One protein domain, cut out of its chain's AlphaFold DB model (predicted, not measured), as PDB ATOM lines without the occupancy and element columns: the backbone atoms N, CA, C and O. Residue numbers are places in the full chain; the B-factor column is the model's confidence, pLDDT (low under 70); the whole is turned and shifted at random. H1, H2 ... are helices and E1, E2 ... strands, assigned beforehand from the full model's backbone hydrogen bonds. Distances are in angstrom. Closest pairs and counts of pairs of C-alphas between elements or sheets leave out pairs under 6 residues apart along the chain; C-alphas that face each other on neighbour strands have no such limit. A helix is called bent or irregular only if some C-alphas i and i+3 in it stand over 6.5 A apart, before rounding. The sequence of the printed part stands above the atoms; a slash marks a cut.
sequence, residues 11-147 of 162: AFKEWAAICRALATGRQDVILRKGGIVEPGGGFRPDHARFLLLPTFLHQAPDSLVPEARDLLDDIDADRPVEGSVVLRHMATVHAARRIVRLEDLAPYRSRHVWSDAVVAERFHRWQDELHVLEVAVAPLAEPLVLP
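This is residues 11 to 147 of the 162 residues of an uncharacterized protein of Planctomycetia bacterium (UniProt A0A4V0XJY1). A five-stranded sheet, strongly twisted and curled like part of a barrel, is built along two long, bent partner strands, E4 and E5. H1 packs on one face of it and H4 on the opposite face, with H5 near H4; H2 and H3 lie beyond H1, away from the sheet, and residues 36 to 41 stick out. The 137 printed residues hold five named helices and five named strands, in the order E1 H1 E2 E3 H2 H3 E4 H4 H5 E5. The sheet runs E1 E3 E4 E5 E2 and is mixed; the class is mixed, helices and strands. The whole is compact, with a radius of gyration of the C-alphas of 14.7 A and spans of 40 by 35 by 25 A.

Edge strand E1, residues 11 to 15, is parallel to E3, residues 49 to 55, with N 12 and O 51 2.8 A apart. E3 is antiparallel to E4, residues 84 to 99, with N 50 and O 91 at 3.0 A; its pairing is staggered, residues 49 to 51 with E4 and 51 to 55 with E1. E4 is antiparallel to E5, residues 130 to 147, with N 92 and O 136 at 2.8 A. E5 is antiparallel to edge strand E2, residues 29 to 32, with N 30 and O 133 at 2.8 A. E4 bends by 87 degrees at residue 94 and E5 by 108 degrees at residue 141. H1, residues 16 to 23, is on the sheet at a height of 6.5 A. H2, residues 66 to 72, touches H1 about perpendicular at 75 degrees, the closest C-alphas being those of Ala 17 and Leu 71, 5.3 A apart. H3, residues 75 to 78, only just touches H1, with 3 pairs of C-alphas within 8 A, the closest Ala 17 and Ile 75, 7.2 A. H4, residues 102 to 111, is on the sheet at a height of 9.6 A and runs along the strands, at 24 degrees to E5 on the local plane. H5, residues 116 to 124, is close to H4 but not clearly touching, with the closest C-alphas, Leu 102 and Phe 123, 7.1 A apart. Together they make three layers, helices on both faces of a sheet: H4 and H5 on one face, H1 on the other. In H1 and H5 every O i to N i+4 pair is within hydrogen-bond range; H2 has 0 of 3 but 3 of 4 i+3 pairs, H4 1 of 6 but 5 of 7, and H3 is too short for an i+4 pair.

E1 begins at C-alpha 11 (174.956, 167.657, 205.510). E3 is 18.8 A long, E4 34.9 A, H4 15.5 A and E5 31.8 A. E5 ends at C-alpha 147 (180.183, 169.395, 192.629).

The C-alphas farthest apart, Glu 103 and Pro 147, are 41.8 A apart. The printed part has no cut. The link from E2 to E3, 16 residues, is long. Mean pLDDT of the printed part is 90.6; residues 34 to 45 are under 70.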
ATOM      1  N   ALA A  11     174.903 169.102 205.622       94.50
ATOM      2  CA  ALA A  11     174.956 167.657 205.510       94.50
ATOM      3  C   ALA A  11     175.770 167.036 206.645       94.50
ATOM      4  O   ALA A  11     176.762 167.595 207.112       94.50
ATOM      5  N   PHE A  12     175.352 165.850 207.065       94.44
ATOM      6  CA  PHE A  12     176.010 165.043 208.075       94.44
ATOM      7  C   PHE A  12     176.685 163.840 207.423       94.44
ATOM      8  O   PHE A  12     176.034 163.049 206.736       94.44
ATOM      9  N   LYS A  13     177.993 163.696 207.644       93.88
ATOM     10  CA  LYS A  13     178.773 162.567 207.135       93.88
ATOM     11  C   LYS A  13     178.494 161.314 207.941       93.88
ATOM     12  O   LYS A  13     178.761 161.275 209.145       93.88
ATOM     13  N   GLU A  14     178.071 160.267 207.260       95.12
ATOM     14  CA  GLU A  14     177.809 158.963 207.862       95.12
ATOM     15  C   GLU A  14     178.179 157.845 206.884       95.12
ATOM     16  O   GLU A  14     178.275 158.076 205.678       95.12
ATOM     17  N   TRP A  15     178.475 156.647 207.386       96.56
ATOM     18  CA  TRP A  15     178.793 155.493 206.547       96.56
ATOM     19  C   TRP A  15     177.646 155.193 205.584       96.56
ATOM     20  O   TRP A  15     176.480 155.223 205.970       96.56
ATOM     21  N   ALA A  16     177.966 154.870 204.334       97.50
ATOM     22  CA  ALA A  16     176.966 154.613 203.304       97.50
ATOM     23  C   ALA A  16     176.019 153.464 203.694       97.50
ATOM     24  O   ALA A  16     174.806 153.591 203.527       97.50
ATOM     25  N   ALA A  17     176.541 152.405 204.324       97.81
ATOM     26  CA  ALA A  17     175.717 151.321 204.866       97.81
ATOM     27  C   ALA A  17     174.720 151.806 205.936       97.81
ATOM     28  O   ALA A  17     173.574 151.366 205.984       97.81
ATOM     29  N   ILE A  18     175.122 152.769 206.764       98.12
ATOM     30  CA  ILE A  18     174.249 153.362 207.779       98.12
ATOM     31  C   ILE A  18     173.227 154.304 207.147       98.12
ATOM     32  O   ILE A  18     172.061 154.277 207.532       98.12
ATOM     33  N   CYS A  19     173.613 155.077 206.129       98.00
ATOM     34  CA  CYS A  19     172.664 155.853 205.332       98.00
ATOM     35  C   CYS A  19     171.587 154.950 204.705       98.00
ATOM     36  O   CYS A  19     170.416 155.321 204.724       98.00
ATOM     37  N   ARG A  20     171.945 153.753 204.210       97.69
ATOM     38  CA  ARG A  20     170.977 152.747 203.737       97.69
ATOM     39  C   ARG A  20     170.085 152.222 204.866       97.69
ATOM     40  O   ARG A  20     168.872 152.127 204.686       97.69
ATOM     41  N   ALA A  21     170.654 151.900 206.029       98.50
ATOM     42  CA  ALA A  21     169.882 151.424 207.182       98.50
ATOM     43  C   ALA A  21     168.836 152.458 207.630       98.50
ATOM     44  O   ALA A  21     167.672 152.118 207.826       98.50
ATOM     45  N   LEU A  22     169.244 153.726 207.704       98.62
ATOM     46  CA  LEU A  22     168.385 154.868 208.007       98.62
ATOM     47  C   LEU A  22     167.295 155.071 206.943       98.62
ATOM     48  O   LEU A  22     166.119 155.177 207.273       98.62
ATOM     49  N   ALA A  23     167.669 155.079 205.661       97.81
ATOM     50  CA  ALA A  23     166.735 155.264 204.549       97.81
ATOM     51  C   ALA A  23     165.675 154.153 204.450       97.81
ATOM     52  O   ALA A  23     164.555 154.404 204.019       97.81
ATOM     53  N   THR A  24     166.024 152.927 204.854       97.12
ATOM     54  CA  THR A  24     165.121 151.761 204.832       97.12
ATOM     55  C   THR A  24     164.335 151.571 206.130       97.12
ATOM     56  O   THR A  24     163.564 150.621 206.236       97.12
ATOM     57  N   GLY A  25     164.527 152.438 207.131       97.75
ATOM     58  CA  GLY A  25     163.881 152.317 208.441       97.75
ATOM     59  C   GLY A  25     164.391 151.153 209.300       97.75
ATOM     60  O   GLY A  25     163.825 150.883 210.354       97.75
ATOM     61  N   ARG A  26     165.469 150.469 208.886       98.06
ATOM     62  CA  ARG A  26     166.139 149.423 209.684       98.06
ATOM     63  C   ARG A  26     166.870 149.981 210.903       98.06
ATOM     64  O   ARG A  26     167.189 149.239 211.826       98.06
ATOM     65  N   GLN A  27     167.169 151.272 210.877       98.50
ATOM     66  CA  GLN A  27     167.817 152.010 211.946       98.50
ATOM     67  C   GLN A  27     167.183 153.396 212.041       98.50
ATOM     68  O   GLN A  27     166.872 154.000 211.018       98.50
ATOM     69  N   ASP A  28     167.030 153.911 213.256       98.38
ATOM     70  CA  ASP A  28     166.445 155.232 213.526       98.38
ATOM     71  C   ASP A  28     167.303 156.076 214.485       98.38
ATOM     72  O   ASP A  28     166.890 157.146 214.934       98.38
ATOM     73  N   VAL A  29     168.519 155.610 214.794       98.00
ATOM     74  CA  VAL A  29     169.480 156.354 215.607       98.00
ATOM     75  C   VAL A  29     170.810 156.574 214.904       98.00
ATOM     76  O   VAL A  29     171.265 155.751 214.113       98.00
ATOM     77  N   ILE A  30     171.473 157.679 215.231       96.69
ATOM     78  CA  ILE A  30     172.855 157.960 214.848       96.69
ATOM     79  C   ILE A  30     173.720 157.974 216.105       96.69
ATOM     80  O   ILE A  30     173.449 158.729 217.040       96.69
ATOM     81  N   LEU A  31     174.775 157.157 216.108       95.00
ATOM     82  CA  LEU A  31     175.781 157.126 217.164       95.00
ATOM     83  C   LEU A  31     176.974 157.982 216.743       95.00
ATOM     84  O   LEU A  31     177.735 157.612 215.847       95.00
ATOM     85  N   ARG A  32     177.153 159.139 217.379       90.56
ATOM     86  CA  ARG A  32     178.201 160.091 217.008       90.56
ATOM     87  C   ARG A  32     179.106 160.414 218.177       90.56
ATOM     88  O   ARG A  32     178.665 160.872 219.226       90.56
ATOM     89  N   LYS A  33     180.407 160.227 217.982       84.56
ATOM     90  CA  LYS A  33     181.389 160.619 218.984       84.56
ATOM     91  C   LYS A  33     181.436 162.142 219.134       84.56
ATOM     92  O   LYS A  33     181.562 162.856 218.139       84.56
ATOM     93  N   GLY A  34     181.378 162.626 220.375       61.31
ATOM     94  CA  GLY A  34     181.746 164.000 220.698       61.31
ATOM     95  C   GLY A  34     183.252 164.205 220.533       61.31
ATOM     96  O   GLY A  34     184.038 163.407 221.046       61.31
ATOM     97  N   GLY A  35     183.657 165.230 219.772       47.31
ATOM     98  CA  GLY A  35     185.052 165.695 219.760       47.31
ATOM     99  C   GLY A  35     185.798 165.652 218.425       47.31
ATOM    100  O   GLY A  35     187.003 165.890 218.406       47.31
ATOM    101  N   ILE A  36     185.134 165.401 217.293       45.69
ATOM    102  CA  ILE A  36     185.772 165.607 215.984       45.69
ATOM    103  C   ILE A  36     185.649 167.093 215.603       45.69
ATOM    104  O   ILE A  36     184.647 167.495 215.027       45.69
ATOM    105  N   VAL A  37     186.661 167.884 215.982       45.28
ATOM    106  CA  VAL A  37     186.939 169.287 215.583       45.28
ATOM    107  C   VAL A  37     185.684 170.124 215.279       45.28
ATOM    108  O   VAL A  37     185.471 170.588 214.161       45.28
ATOM    109  N   GLU A  38     184.868 170.344 216.304       51.44
ATOM    110  CA  GLU A  38     183.884 171.430 216.347       51.44
ATOM    111  C   GLU A  38     184.385 172.473 217.363       51.44
ATOM    112  O   GLU A  38     185.000 172.086 218.370       51.44
ATOM    113  N   PRO A  39     184.207 173.788 217.123       41.94
ATOM    114  CA  PRO A  39     184.632 174.820 218.067       41.94
ATOM    115  C   PRO A  39     184.047 174.548 219.463       41.94
ATOM    116  O   PRO A  39     182.837 174.625 219.666       41.94
ATOM    117  N   GLY A  40     184.899 174.192 220.431       46.50
ATOM    118  CA  GLY A  40     184.484 173.840 221.797       46.50
ATOM    119  C   GLY A  40     184.583 172.356 222.185       46.50
ATOM    120  O   GLY A  40     184.180 172.016 223.292       46.50
ATOM    121  N   GLY A  41     185.142 171.481 221.337       44.91
ATOM    122  CA  GLY A  41     185.657 170.165 221.759       44.91
ATOM    123  C   GLY A  41     184.639 169.023 221.889       44.91
ATOM    124  O   GLY A  41     185.000 167.957 222.374       44.91
ATOM    125  N   GLY A  42     183.401 169.200 221.426       52.88
ATOM    126  CA  GLY A  42     182.355 168.173 221.457       52.88
ATOM    127  C   GLY A  42     181.415 168.292 220.259       52.88
ATOM    128  O   GLY A  42     181.283 169.374 219.703       52.88
ATOM    129  N   PHE A  43     180.781 167.180 219.872       60.25
ATOM    130  CA  PHE A  43     179.703 167.184 218.878       60.25
ATOM    131  C   PHE A  43     178.501 167.909 219.475       60.25
ATOM    132  O   PHE A  43     178.072 167.556 220.578       60.25
ATOM    133  N   ARG A  44     177.947 168.879 218.753       65.31
ATOM    134  CA  ARG A  44     176.686 169.513 219.133       65.31
ATOM    135  C   ARG A  44     175.588 169.147 218.134       65.31
ATOM    136  O   ARG A  44     175.803 169.241 216.924       65.31
ATOM    137  N   PRO A  45     174.392 168.742 218.597       66.06
ATOM    138  CA  PRO A  45     173.224 168.576 217.738       66.06
ATOM    139  C   PRO A  45     172.657 169.952 217.340       66.06
ATOM    140  O   PRO A  45     171.508 170.267 217.630       66.06
ATOM    141  N   ASP A  46     173.475 170.790 216.698       71.56
ATOM    142  CA  ASP A  46     173.144 172.181 216.357       71.56
ATOM    143  C   ASP A  46     172.108 172.282 215.222       71.56
ATOM    144  O   ASP A  46     171.522 173.340 214.986       71.56
ATOM    145  N   HIS A  47     171.842 171.171 214.530       84.06
ATOM    146  CA  HIS A  47     170.935 171.110 213.392       84.06
ATOM    147  C   HIS A  47     169.795 170.119 213.635       84.06
ATOM    148  O   HIS A  47     169.995 168.907 213.671       84.06
ATOM    149  N   ALA A  48     168.569 170.644 213.735       87.75
ATOM    150  CA  ALA A  48     167.357 169.833 213.870       87.75
ATOM    151  C   ALA A  48     166.979 169.091 212.575       87.75
ATOM    152  O   ALA A  48     166.267 168.092 212.624       87.75
ATOM    153  N   ARG A  49     167.440 169.575 211.413       93.06
ATOM    154  CA  ARG A  49     167.250 168.954 210.095       93.06
ATOM    155  C   ARG A  49     168.546 169.044 209.300       93.06
ATOM    156  O   ARG A  49     169.158 170.110 209.263       93.06
ATOM    157  N   PHE A  50     168.946 167.956 208.653       95.31
ATOM    158  CA  PHE A  50     170.168 167.892 207.847       95.31
ATOM    159  C   PHE A  50     170.069 166.842 206.742       95.31
ATOM    160  O   PHE A  50     169.253 165.925 206.810       95.31
ATOM    161  N   LEU A  51     170.909 166.964 205.717       97.25
ATOM    162  CA  LEU A  51     171.051 165.957 204.667       97.25
ATOM    163  C   LEU A  51     172.018 164.850 205.094       97.25
ATOM    164  O   LEU A  51     173.002 165.111 205.782       97.25
ATOM    165  N   LEU A  52     171.773 163.615 204.666       97.44
ATOM    166  CA  LEU A  52     172.729 162.522 204.853       97.44
ATOM    167  C   LEU A  52     173.751 162.537 203.714       97.44
ATOM    168  O   LEU A  52     173.370 162.415 202.549       97.44
ATOM    169  N   LEU A  53     175.035 162.667 204.057       96.38
ATOM    170  CA  LEU A  53     176.168 162.575 203.135       96.38
ATOM    171  C   LEU A  53     176.859 161.214 203.314       96.38
ATOM    172  O   LEU A  53     177.605 161.035 204.284       96.38
ATOM    173  N   PRO A  54     176.627 160.248 202.402       95.88
ATOM    174  CA  PRO A  54     177.242 158.932 202.482       95.88
ATOM    175  C   PRO A  54     178.763 159.008 202.348       95.88
ATOM    176  O   PRO A  54     179.301 159.678 201.467       95.88
ATOM    177  N   THR A  55     179.456 158.271 203.205       93.75
ATOM    178  CA  THR A  55     180.902 158.080 203.168       93.75
ATOM    179  C   THR A  55     181.205 156.600 203.002       93.75
ATOM    180  O   THR A  55     180.577 155.749 203.624       93.75
ATOM    181  N   PHE A  56     182.162 156.285 202.137       91.69
ATOM    182  CA  PHE A  56     182.441 154.906 201.718       91.69
ATOM    183  C   PHE A  56     183.720 154.341 202.352       91.69
ATOM    184  O   PHE A  56     184.215 153.298 201.939       91.69
ATOM    185  N   LEU A  57     184.289 155.048 203.332       85.44
ATOM    186  CA  LEU A  57     185.499 154.644 204.044       85.44
ATOM    187  C   LEU A  57     185.140 154.026 205.397       85.44
ATOM    188  O   LEU A  57     184.178 154.444 206.036       85.44
ATOM    189  N   HIS A  58     185.968 153.083 205.854       81.25
ATOM    190  CA  HIS A  58     185.887 152.451 207.181       81.25
ATOM    191  C   HIS A  58     184.621 151.623 207.461       81.25
ATOM    192  O   HIS A  58     184.400 151.233 208.603       81.25
ATOM    193  N   GLN A  59     183.822 151.323 206.438       84.88
ATOM    194  CA  GLN A  59     182.723 150.364 206.527       84.88
ATOM    195  C   GLN A  59     183.204 148.982 206.065       84.88
ATOM    196  O   GLN A  59     183.788 148.853 204.990       84.88
ATOM    197  N   ALA A  60     182.979 147.959 206.885       92.06
ATOM    198  CA  ALA A  60     183.315 146.569 206.590       92.06
ATOM    199  C   ALA A  60     182.236 145.628 207.160       92.06
ATOM    200  O   ALA A  60     181.494 146.038 208.057       92.06
ATOM    201  N   PRO A  61     182.147 144.365 206.702       94.56
ATOM    202  CA  PRO A  61     181.154 143.411 207.207       94.56
ATOM    203  C   PRO A  61     181.177 143.213 208.729       94.56
ATOM    204  O   PRO A  61     180.128 143.052 209.347       94.56
ATOM    205  N   ASP A  62     182.355 143.278 209.354       96.12
ATOM    206  CA  ASP A  62     182.507 143.146 210.812       96.12
ATOM    207  C   ASP A  62     182.196 144.442 211.579       96.12
ATOM    208  O   ASP A  62     182.099 144.455 212.810       96.12
ATOM    209  N   SER A  63     181.985 145.547 210.863       96.19
ATOM    210  CA  SER A  63     181.507 146.804 211.438       96.19
ATOM    211  C   SER A  63     179.993 146.808 211.689       96.19
ATOM    212  O   SER A  63     179.483 147.736 212.323       96.19
ATOM    213  N   LEU A  64     179.281 145.793 211.191       97.94
ATOM    214  CA  LEU A  64     177.834 145.629 211.289       97.94
ATOM    215  C   LEU A  64     177.479 144.321 212.006       97.94
ATOM    216  O   LEU A  64     178.278 143.385 212.066       97.94
ATOM    217  N   VAL A  65     176.259 144.247 212.536       98.19
ATOM    218  CA  VAL A  65     175.674 142.976 212.984       98.19
ATOM    219  C   VAL A  65     175.497 142.016 211.801       98.19
ATOM    220  O   VAL A  65     175.273 142.488 210.682       98.19
ATOM    221  N   PRO A  66     175.585 140.686 212.007       97.62
ATOM    222  CA  PRO A  66     175.504 139.706 210.923       97.62
ATOM    223  C   PRO A  66     174.293 139.882 210.001       97.62
ATOM    224  O   PRO A  66     174.434 139.784 208.785       97.62
ATOM    225  N   GLU A  67     173.133 140.201 210.571       96.88
ATOM    226  CA  GLU A  67     171.848 140.338 209.881       96.88
ATOM    227  C   GLU A  67     171.750 141.594 209.009       96.88
ATOM    228  O   GLU A  67     170.812 141.718 208.230       96.88
ATOM    229  N   ALA A  68     172.687 142.532 209.156       97.94
ATOM    230  CA  ALA A  68     172.706 143.799 208.434       97.94
ATOM    231  C   ALA A  68     173.871 143.900 207.440       97.94
ATOM    232  O   ALA A  68     174.103 144.958 206.856       97.94
ATOM    233  N   ARG A  69     174.646 142.823 207.257       97.38
ATOM    234  CA  ARG A  69     175.781 142.796 206.319       97.38
ATOM    235  C   ARG A  69     175.344 142.940 204.864       97.38
ATOM    236  O   ARG A  69     176.114 143.480 204.078       97.38
ATOM    237  N   ASP A  70     174.108 142.560 204.554       97.31
ATOM    238  CA  ASP A  70     173.462 142.770 203.253       97.31
ATOM    239  C   ASP A  70     173.434 144.255 202.841       97.31
ATOM    240  O   ASP A  70     173.420 144.584 201.660       97.31
ATOM    241  N   LEU A  71     173.497 145.194 203.797       97.06
ATOM    242  CA  LEU A  71     173.614 146.629 203.504       97.06
ATOM    243  C   LEU A  71     174.866 146.983 202.695       97.06
ATOM    244  O   LEU A  71     174.894 148.051 202.078       97.06
ATOM    245  N   LEU A  72     175.899 146.141 202.740       96.75
ATOM    246  CA  LEU A  72     177.152 146.332 202.013       96.75
ATOM    247  C   LEU A  72     177.115 145.730 200.605       96.75
ATOM    248  O   LEU A  72     177.997 146.051 199.807       96.75
ATOM    249  N   ASP A  73     176.110 144.915 200.286       95.88
ATOM    250  CA  ASP A  73     175.967 144.314 198.962       95.88
ATOM    251  C   ASP A  73     175.801 145.425 197.919       95.88
ATOM    252  O   ASP A  73     174.989 146.341 198.078       95.88
ATOM    253  N   ASP A  74     176.640 145.402 196.883       94.62
ATOM    254  CA  ASP A  74     176.696 146.423 195.830       94.62
ATOM    255  C   ASP A  74     176.790 147.871 196.355       94.62
ATOM    256  O   ASP A  74     176.307 148.813 195.725       94.62
ATOM    257  N   ILE A  75     177.400 148.096 197.528       94.31
ATOM    258  CA  ILE A  75     177.470 149.439 198.130       94.31
ATOM    259  C   ILE A  75     178.228 150.445 197.260       94.31
ATOM    260  O   ILE A  75     177.909 151.630 197.269       94.31
ATOM    261  N   ASP A  76     179.201 149.992 196.470       92.00
ATOM    262  CA  ASP A  76     179.939 150.869 195.559       92.00
ATOM    263  C   ASP A  76     179.081 151.385 194.395       92.00
ATOM    264  O   ASP A  76     179.416 152.424 193.828       92.00
ATOM    265  N   ALA A  77     177.943 150.752 194.083       92.19
ATOM    266  CA  ALA A  77     176.989 151.279 193.106       92.19
ATOM    267  C   ALA A  77     176.304 152.575 193.588       92.19
ATOM    268  O   ALA A  77     175.850 153.376 192.771       92.19
ATOM    269  N   ASP A  78     176.275 152.828 194.903       92.06
ATOM    270  CA  ASP A  78     175.756 154.080 195.472       92.06
ATOM    271  C   ASP A  78     176.761 155.237 195.362       92.06
ATOM    272  O   ASP A  78     176.400 156.400 195.615       92.06
ATOM    273  N   ARG A  79     178.025 154.938 195.029       93.94
ATOM    274  CA  ARG A  79     179.099 155.927 194.973       93.94
ATOM    275  C   ARG A  79     178.808 156.943 193.864       93.94
ATOM    276  O   ARG A  79     178.539 156.559 192.728       93.94
ATOM    277  N   PRO A  80     178.851 158.249 194.172       93.75
ATOM    278  CA  PRO A  80     178.659 159.270 193.154       93.75
ATOM    279  C   PRO A  80     179.818 159.265 192.150       93.75
ATOM    280  O   PRO A  80     180.918 158.797 192.452       93.75
ATOM    281  N   VAL A  81     179.574 159.835 190.967       93.50
ATOM    282  CA  VAL A  81     180.628 160.083 189.972       93.50
ATOM    283  C   VAL A  81     181.737 160.917 190.615       93.50
ATOM    284  O   VAL A  81     181.463 161.810 191.424       93.50
ATOM    285  N   GLU A  82     182.987 160.629 190.256       92.62
ATOM    286  CA  GLU A  82     184.145 161.367 190.752       92.62
ATOM    287  C   GLU A  82     183.970 162.883 190.567       92.62
ATOM    288  O   GLU A  82     183.460 163.356 189.551       92.62
ATOM    289  N   GLY A  83     184.349 163.653 191.589       93.62
ATOM    290  CA  GLY A  83     184.151 165.101 191.595       93.62
ATOM    291  C   GLY A  83     182.717 165.548 191.901       93.62
ATOM    292  O   GLY A  83     182.412 166.728 191.732       93.62
ATOM    293  N   SER A  84     181.840 164.658 192.383       94.75
ATOM    294  CA  SER A  84     180.479 165.009 192.807       94.75
ATOM    295  C   SER A  84     180.084 164.407 194.159       94.75
ATOM    296  O   SER A  84     180.676 163.442 194.643       94.75
ATOM    297  N   VAL A  85     179.057 164.991 194.773       94.44
ATOM    298  CA  VAL A  85     178.321 164.420 195.906       94.44
ATOM    299  C   VAL A  85     176.843 164.325 195.548       94.44
ATOM    300  O   VAL A  85     176.306 165.200 194.870       94.44
ATOM    301  N   VAL A  86     176.183 163.263 196.012       95.88
ATOM    302  CA  VAL A  86     174.749 163.039 195.787       95.88
ATOM    303  C   VAL A  86     174.062 162.822 197.129       95.88
ATOM    304  O   VAL A  86     174.356 161.862 197.842       95.88
ATOM    305  N   LEU A  87     173.135 163.715 197.461       96.50
ATOM    306  CA  LEU A  87     172.362 163.710 198.699       96.50
ATOM    307  C   LEU A  87     170.928 163.299 198.360       96.50
ATOM    308  O   LEU A  87     170.291 163.901 197.501       96.50
ATOM    309  N   ARG A  88     170.435 162.238 199.001       97.19
ATOM    310  CA  ARG A  88     169.139 161.616 198.657       97.19
ATOM    311  C   ARG A  88     168.105 161.685 199.769       97.19
ATOM    312  O   ARG A  88     166.918 161.572 199.499       97.19
ATOM    313  N   HIS A  89     168.556 161.855 201.008       97.94
ATOM    314  CA  HIS A  89     167.710 161.762 202.187       97.94
ATOM    315  C   HIS A  89     167.995 162.910 203.141       97.94
ATOM    316  O   HIS A  89     169.140 163.345 203.300       97.94
ATOM    317  N   MET A  90     166.935 163.351 203.803       97.12
ATOM    318  CA  MET A  90     166.975 164.292 204.906       97.12
ATOM    319  C   MET A  90     166.656 163.553 206.202       97.12
ATOM    320  O   MET A  90     165.717 162.760 206.252       97.12
ATOM    321  N   ALA A  91     167.402 163.858 207.257       97.19
ATOM    322  CA  ALA A  91     167.110 163.438 208.616       97.19
ATOM    323  C   ALA A  91     166.560 164.615 209.434       97.19
ATOM    324  O   ALA A  91     167.006 165.756 209.282       97.19
ATOM    325  N   THR A  92     165.604 164.325 210.312       95.56
ATOM    326  CA  THR A  92     165.056 165.245 211.315       95.56
ATOM    327  C   THR A  92     165.312 164.667 212.699       95.56
ATOM    328  O   THR A  92     164.959 163.519 212.951       95.56
ATOM    329  N   VAL A  93     165.921 165.445 213.591       94.44
ATOM    330  CA  VAL A  93     166.232 165.025 214.963       94.44
ATOM    331  C   VAL A  93     165.000 165.194 215.847       94.44
ATOM    332  O   VAL A  93     164.455 166.289 215.957       94.44
ATOM    333  N   HIS A  94     164.597 164.118 216.519       92.06
ATOM    334  CA  HIS A  94     163.526 164.127 217.519       92.06
ATOM    335  C   HIS A  94     164.059 164.191 218.947       92.06
ATOM    336  O   HIS A  94     163.435 164.797 219.816       92.06
ATOM    337  N   ALA A  95     165.219 163.585 219.195       90.62
ATOM    338  CA  ALA A  95     165.905 163.658 220.473       90.62
ATOM    339  C   ALA A  95     167.416 163.549 220.274       90.62
ATOM    340  O   ALA A  95     167.889 162.851 219.379       90.62
ATOM    341  N   ALA A  96     168.171 164.213 221.142       91.00
ATOM    342  CA  ALA A  96     169.617 164.091 221.212       91.00
ATOM    343  C   ALA A  96     170.023 163.862 222.666       91.00
ATOM    344  O   ALA A  96     169.564 164.573 223.563       91.00
ATOM    345  N   ARG A  97     170.872 162.865 222.912       90.38
ATOM    346  CA  ARG A  97     171.333 162.515 224.260       90.38
ATOM    347  C   ARG A  97     172.829 162.308 224.269       90.38
ATOM    348  O   ARG A  97     173.363 161.611 223.411       90.38
ATOM    349  N   ARG A  98     173.491 162.888 225.265       91.38
ATOM    350  CA  ARG A  98     174.883 162.580 225.584       91.38
ATOM    351  C   ARG A  98     174.906 161.383 226.527       91.38
ATOM    352  O   ARG A  98     174.304 161.422 227.595       91.38
ATOM    353  N   ILE A  99     175.607 160.342 226.114       92.19
ATOM    354  CA  ILE A  99     175.833 159.109 226.850       92.19
ATOM    355  C   ILE A  99     177.261 159.137 227.377       92.19
ATOM    356  O   ILE A  99     178.196 159.319 226.604       92.19
ATOM    357  N   VAL A 100     177.421 158.975 228.689       92.62
ATOM    358  CA  VAL A 100     178.727 158.987 229.381       92.62
ATOM    359  C   VAL A 100     179.002 157.684 230.132       92.62
ATOM    360  O   VAL A 100     180.013 157.551 230.810       92.62
ATOM    361  N   ARG A 101     178.099 156.705 230.020       93.62
ATOM    362  CA  ARG A 101     178.263 155.350 230.548       93.62
ATOM    363  C   ARG A 101     177.819 154.379 229.469       93.62
ATOM    364  O   ARG A 101     176.728 154.533 228.924       93.62
ATOM    365  N   LEU A 102     178.653 153.394 229.152       91.94
ATOM    366  CA  LEU A 102     178.410 152.489 228.025       91.94
ATOM    367  C   LEU A 102     177.082 151.725 228.167       91.94
ATOM    368  O   LEU A 102     176.363 151.536 227.192       91.94
ATOM    369  N   GLU A 103     176.724 151.342 229.391       94.44
ATOM    370  CA  GLU A 103     175.471 150.649 229.710       94.44
ATOM    371  C   GLU A 103     174.203 151.461 229.389       94.44
ATOM    372  O   GLU A 103     173.161 150.873 229.101       94.44
ATOM    373  N   ASP A 104     174.289 152.795 229.331       95.94
ATOM    374  CA  ASP A 104     173.161 153.654 228.947       95.94
ATOM    375  C   ASP A 104     172.862 153.574 227.431       95.94
ATOM    376  O   ASP A 104     171.856 154.115 226.970       95.94
ATOM    377  N   LEU A 105     173.692 152.869 226.640       95.69
ATOM    378  CA  LEU A 105     173.393 152.524 225.243       95.69
ATOM    379  C   LEU A 105     172.473 151.308 225.097       95.69
ATOM    380  O   LEU A 105     171.923 151.105 224.015       95.69
ATOM    381  N   ALA A 106     172.269 150.512 226.154       96.50
ATOM    382  CA  ALA A 106     171.463 149.292 226.085       96.50
ATOM    383  C   ALA A 106     170.052 149.504 225.482       96.50
ATOM    384  O   ALA A 106     169.662 148.702 224.630       96.50
ATOM    385  N   PRO A 107     169.310 150.591 225.797       97.25
ATOM    386  CA  PRO A 107     167.998 150.855 225.191       97.25
ATOM    387  C   PRO A 107     168.025 151.094 223.671       97.25
ATOM    388  O   PRO A 107     166.989 151.002 223.018       97.25
ATOM    389  N   TYR A 108     169.188 151.416 223.099       97.56
ATOM    390  CA  TYR A 108     169.360 151.716 221.675       97.56
ATOM    391  C   TYR A 108     169.877 150.535 220.865       97.56
ATOM    392  O   TYR A 108     169.952 150.621 219.641       97.56
ATOM    393  N   ARG A 109     170.239 149.423 221.511       96.94
ATOM    394  CA  ARG A 109     170.980 148.357 220.841       96.94
ATOM    395  C   ARG A 109     170.227 147.737 219.663       96.94
ATOM    396  O   ARG A 109     170.836 147.461 218.634       96.94
ATOM    397  N   SER A 110     168.917 147.534 219.803       97.44
ATOM    398  CA  SER A 110     168.048 146.999 218.743       97.44
ATOM    399  C   SER A 110     167.660 148.034 217.682       97.44
ATOM    400  O   SER A 110     166.982 147.691 216.719       97.44
ATOM    401  N   ARG A 111     168.071 149.296 217.851       98.25
ATOM    402  CA  ARG A 111     167.707 150.430 216.993       98.25
ATOM    403  C   ARG A 111     168.784 150.788 215.975       98.25
ATOM    404  O   ARG A 111     168.598 151.716 215.194       98.25
ATOM    405  N   HIS A 112     169.915 150.082 215.989       98.50
ATOM    406  CA  HIS A 112     171.021 150.310 215.071       98.50
ATOM    407  C   HIS A 112     171.707 149.020 214.630       98.50
ATOM    408  O   HIS A 112     171.662 147.996 215.311       98.50
ATOM    409  N   VAL A 113     172.433 149.108 213.518       98.44
ATOM    410  CA  VAL A 113     173.078 147.954 212.883       98.44
ATOM    411  C   VAL A 113     174.584 147.861 213.121       98.44
ATOM    412  O   VAL A 113     175.200 146.896 212.685       98.44
ATOM    413  N   TRP A 114     175.202 148.829 213.807       98.12
ATOM    414  CA  TRP A 114     176.620 148.725 214.178       98.12
ATOM    415  C   TRP A 114     176.900 147.496 215.043       98.12
ATOM    416  O   TRP A 114     176.101 147.158 215.919       98.12
ATOM    417  N   SER A 115     178.059 146.874 214.827       97.94
ATOM    418  CA  SER A 115     178.563 145.831 215.717       97.94
ATOM    419  C   SER A 115     178.959 146.406 217.078       97.94
ATOM    420  O   SER A 115     179.345 147.572 217.197       97.94
ATOM    421  N   ASP A 116     178.906 145.568 218.114       96.69
ATOM    422  CA  ASP A 116     179.242 145.973 219.486       96.69
ATOM    423  C   ASP A 116     180.687 146.475 219.586       96.69
ATOM    424  O   ASP A 116     180.960 147.445 220.291       96.69
ATOM    425  N   ALA A 117     181.600 145.875 218.813       95.81
ATOM    426  CA  ALA A 117     182.994 146.296 218.727       95.81
ATOM    427  C   ALA A 117     183.126 147.745 218.230       95.81
ATOM    428  O   ALA A 117     183.855 148.531 218.829       95.81
ATOM    429  N   VAL A 118     182.377 148.124 217.187       95.50
ATOM    430  CA  VAL A 118     182.375 149.498 216.660       95.50
ATOM    431  C   VAL A 118     181.764 150.479 217.657       95.50
ATOM    432  O   VAL A 118     182.256 151.598 217.806       95.50
ATOM    433  N   VAL A 119     180.688 150.089 218.345       95.88
ATOM    434  CA  VAL A 119     180.065 150.943 219.366       95.88
ATOM    435  C   VAL A 119     181.027 151.184 220.531       95.88
ATOM    436  O   VAL A 119     181.227 152.336 220.916       95.88
ATOM    437  N   ALA A 120     181.662 150.126 221.041       94.56
ATOM    438  CA  ALA A 120     182.637 150.210 222.123       94.56
ATOM    439  C   ALA A 120     183.869 151.036 221.718       94.56
ATOM    440  O   ALA A 120     184.258 151.948 222.446       94.56
ATOM    441  N   GLU A 121     184.442 150.785 220.535       92.69
ATOM    442  CA  GLU A 121     185.571 151.561 220.006       92.69
ATOM    443  C   GLU A 121     185.230 153.054 219.952       92.69
ATOM    444  O   GLU A 121     185.992 153.890 220.440       92.69
ATOM    445  N   ARG A 122     184.057 153.404 219.407       91.31
ATOM    446  CA  ARG A 122     183.612 154.800 219.336       91.31
ATOM    447  C   ARG A 122     183.423 155.418 220.710       91.31
ATOM    448  O   ARG A 122     183.833 156.562 220.885       91.31
ATOM    449  N   PHE A 123     182.804 154.695 221.641       92.56
ATOM    450  CA  PHE A 123     182.544 155.188 222.990       92.56
ATOM    451  C   PHE A 123     183.845 155.509 223.732       92.56
ATOM    452  O   PHE A 123     183.944 156.584 224.302       92.56
ATOM    453  N   HIS A 124     184.858 154.640 223.654       90.75
ATOM    454  CA  HIS A 124     186.132 154.804 224.371       90.75
ATOM    455  C   HIS A 124     187.147 155.724 223.672       90.75
ATOM    456  O   HIS A 124     188.222 156.019 224.203       90.75
ATOM    457  N   ARG A 125     186.859 156.181 222.449       84.19
ATOM    458  CA  ARG A 125     187.815 156.958 221.654       84.19
ATOM    459  C   ARG A 125     188.064 158.337 222.269       84.19
ATOM    460  O   ARG A 125     187.203 159.206 222.234       84.19
ATOM    461  N   TRP A 126     189.277 158.582 222.760       77.06
ATOM    462  CA  TRP A 126     189.721 159.830 223.415       77.06
ATOM    463  C   TRP A 126     189.065 160.130 224.774       77.06
ATOM    464  O   TRP A 126     189.762 160.591 225.673       77.06
ATOM    465  N   GLN A 127     187.759 159.891 224.924       80.56
ATOM    466  CA  GLN A 127     186.976 160.028 226.158       80.56
ATOM    467  C   GLN A 127     185.767 159.096 226.101       80.56
ATOM    468  O   GLN A 127     185.185 158.980 225.023       80.56
ATOM    469  N   ASP A 128     185.367 158.555 227.252       89.25
ATOM    470  CA  ASP A 128     184.201 157.681 227.448       89.25
ATOM    471  C   ASP A 128     182.875 158.443 227.298       89.25
ATOM    472  O   ASP A 128     182.191 158.778 228.267       89.25
ATOM    473  N   GLU A 129     182.521 158.770 226.057       89.75
ATOM    474  CA  GLU A 129     181.256 159.419 225.740       89.75
ATOM    475  C   GLU A 129     180.811 159.201 224.293       89.75
ATOM    476  O   GLU A 129     181.616 159.019 223.381       89.75
ATOM    477  N   LEU A 130     179.509 159.320 224.053       90.69
ATOM    478  CA  LEU A 130     178.912 159.274 222.725       90.69
ATOM    479  C   LEU A 130     177.598 160.064 222.711       90.69
ATOM    480  O   LEU A 130     176.902 160.137 223.714       90.69
ATOM    481  N   HIS A 131     177.232 160.653 221.579       91.44
ATOM    482  CA  HIS A 131     175.903 161.211 221.365       91.44
ATOM    483  C   HIS A 131     175.030 160.220 220.603       91.44
ATOM    484  O   HIS A 131     175.462 159.640 219.606       91.44
ATOM    485  N   VAL A 132     173.793 160.070 221.060       94.50
ATOM    486  CA  VAL A 132     172.728 159.359 220.355       94.50
ATOM    487  C   VAL A 132     171.759 160.396 219.815       94.50
ATOM    488  O   VAL A 132     171.216 161.193 220.584       94.50
ATOM    489  N   LEU A 133     171.548 160.391 218.504       95.56
ATOM    490  CA  LEU A 133     170.502 161.171 217.849       95.56
ATOM    491  C   LEU A 133     169.400 160.227 217.416       95.56
ATOM    492  O   LEU A 133     169.656 159.335 216.619       95.56
ATOM    493  N   GLU A 134     168.194 160.432 217.915       96.25
ATOM    494  CA  GLU A 134     166.997 159.736 217.452       96.25
ATOM    495  C   GLU A 134     166.421 160.545 216.286       96.25
ATOM    496  O   GLU A 134     166.123 161.734 216.450       96.25
ATOM    497  N   VAL A 135     166.320 159.937 215.102       97.38
ATOM    498  CA  VAL A 135     166.020 160.637 213.848       97.38
ATOM    499  C   VAL A 135     164.886 159.980 213.067       97.38
ATOM    500  O   VAL A 135     164.786 158.759 213.005       97.38
ATOM    501  N   ALA A 136     164.070 160.794 212.399       97.31
ATOM    502  CA  ALA A 136     163.245 160.344 211.280       97.31
ATOM    503  C   ALA A 136     163.927 160.705 209.962       97.31
ATOM    504  O   ALA A 136     164.452 161.812 209.815       97.31
ATOM    505  N   VAL A 137     163.900 159.787 208.998       98.06
ATOM    506  CA  VAL A 137     164.544 159.961 207.693       98.06
ATOM    507  C   VAL A 137     163.509 159.876 206.584       98.06
ATOM    508  O   VAL A 137     162.680 158.971 206.563       98.06
ATOM    509  N   ALA A 138     163.559 160.838 205.666       97.25
ATOM    510  CA  ALA A 138     162.680 160.918 204.509       97.25
ATOM    511  C   ALA A 138     163.499 161.144 203.227       97.25
ATOM    512  O   ALA A 138     164.529 161.832 203.273       97.25
ATOM    513  N   PRO A 139     163.072 160.585 202.080       97.19
ATOM    514  CA  PRO A 139     163.697 160.881 200.800       97.19
ATOM    515  C   PRO A 139     163.443 162.338 200.401       97.19
ATOM    516  O   PRO A 139     162.422 162.932 200.752       97.19
ATOM    517  N   LEU A 140     164.376 162.912 199.646       95.62
ATOM    518  CA  LEU A 140     164.133 164.157 198.923       95.62
ATOM    519  C   LEU A 140     163.205 163.893 197.730       95.62
ATOM    520  O   LEU A 140     163.201 162.789 197.185       95.62
ATOM    521  N   ALA A 141     162.462 164.917 197.299       93.19
ATOM    522  CA  ALA A 141     161.648 164.835 196.083       93.19
ATOM    523  C   ALA A 141     162.509 164.509 194.850       93.19
ATOM    524  O   ALA A 141     162.137 163.670 194.035       93.19
ATOM    525  N   GLU A 142     163.694 165.119 194.772       92.88
ATOM    526  CA  GLU A 142     164.727 164.818 193.784       92.88
ATOM    527  C   GLU A 142     166.105 164.756 194.467       92.88
ATOM    528  O   GLU A 142     166.369 165.542 195.386       92.88
ATOM    529  N   PRO A 143     167.012 163.850 194.049       94.62
ATOM    530  CA  PRO A 143     168.380 163.824 194.554       94.62
ATOM    531  C   PRO A 143     169.118 165.142 194.298       94.62
ATOM    532  O   PRO A 143     169.204 165.618 193.166       94.62
ATOM    533  N   LEU A 144     169.738 165.693 195.340       94.56
ATOM    534  CA  LEU A 144     170.573 166.879 195.223       94.56
ATOM    535  C   LEU A 144     171.994 166.471 194.821       94.56
ATOM    536  O   LEU A 144     172.728 165.868 195.607       94.56
ATOM    537  N   VAL A 145     172.378 166.819 193.594       94.81
ATOM    538  CA  VAL A 145     173.719 166.580 193.046       94.81
ATOM    539  C   VAL A 145     174.525 167.873 193.088       94.81
ATOM    540  O   VAL A 145     174.107 168.889 192.533       94.81
ATOM    541  N   LEU A 146     175.686 167.854 193.738       93.56
ATOM    542  CA  LEU A 146     176.571 169.015 193.857       93.56
ATOM    543  C   LEU A 146     177.990 168.653 193.402       93.56
ATOM    544  O   LEU A 146     178.411 167.508 193.585       93.56
ATOM    545  N   PRO A 147     178.760 169.608 192.847       94.19
ATOM    546  CA  PRO A 147     180.183 169.395 192.629       94.19
ATOM    547  C   PRO A 147     180.886 169.180 193.972       94.19
ATOM    548  O   PRO A 147     180.539 169.807 194.978       94.19
TER     549      PRO A 147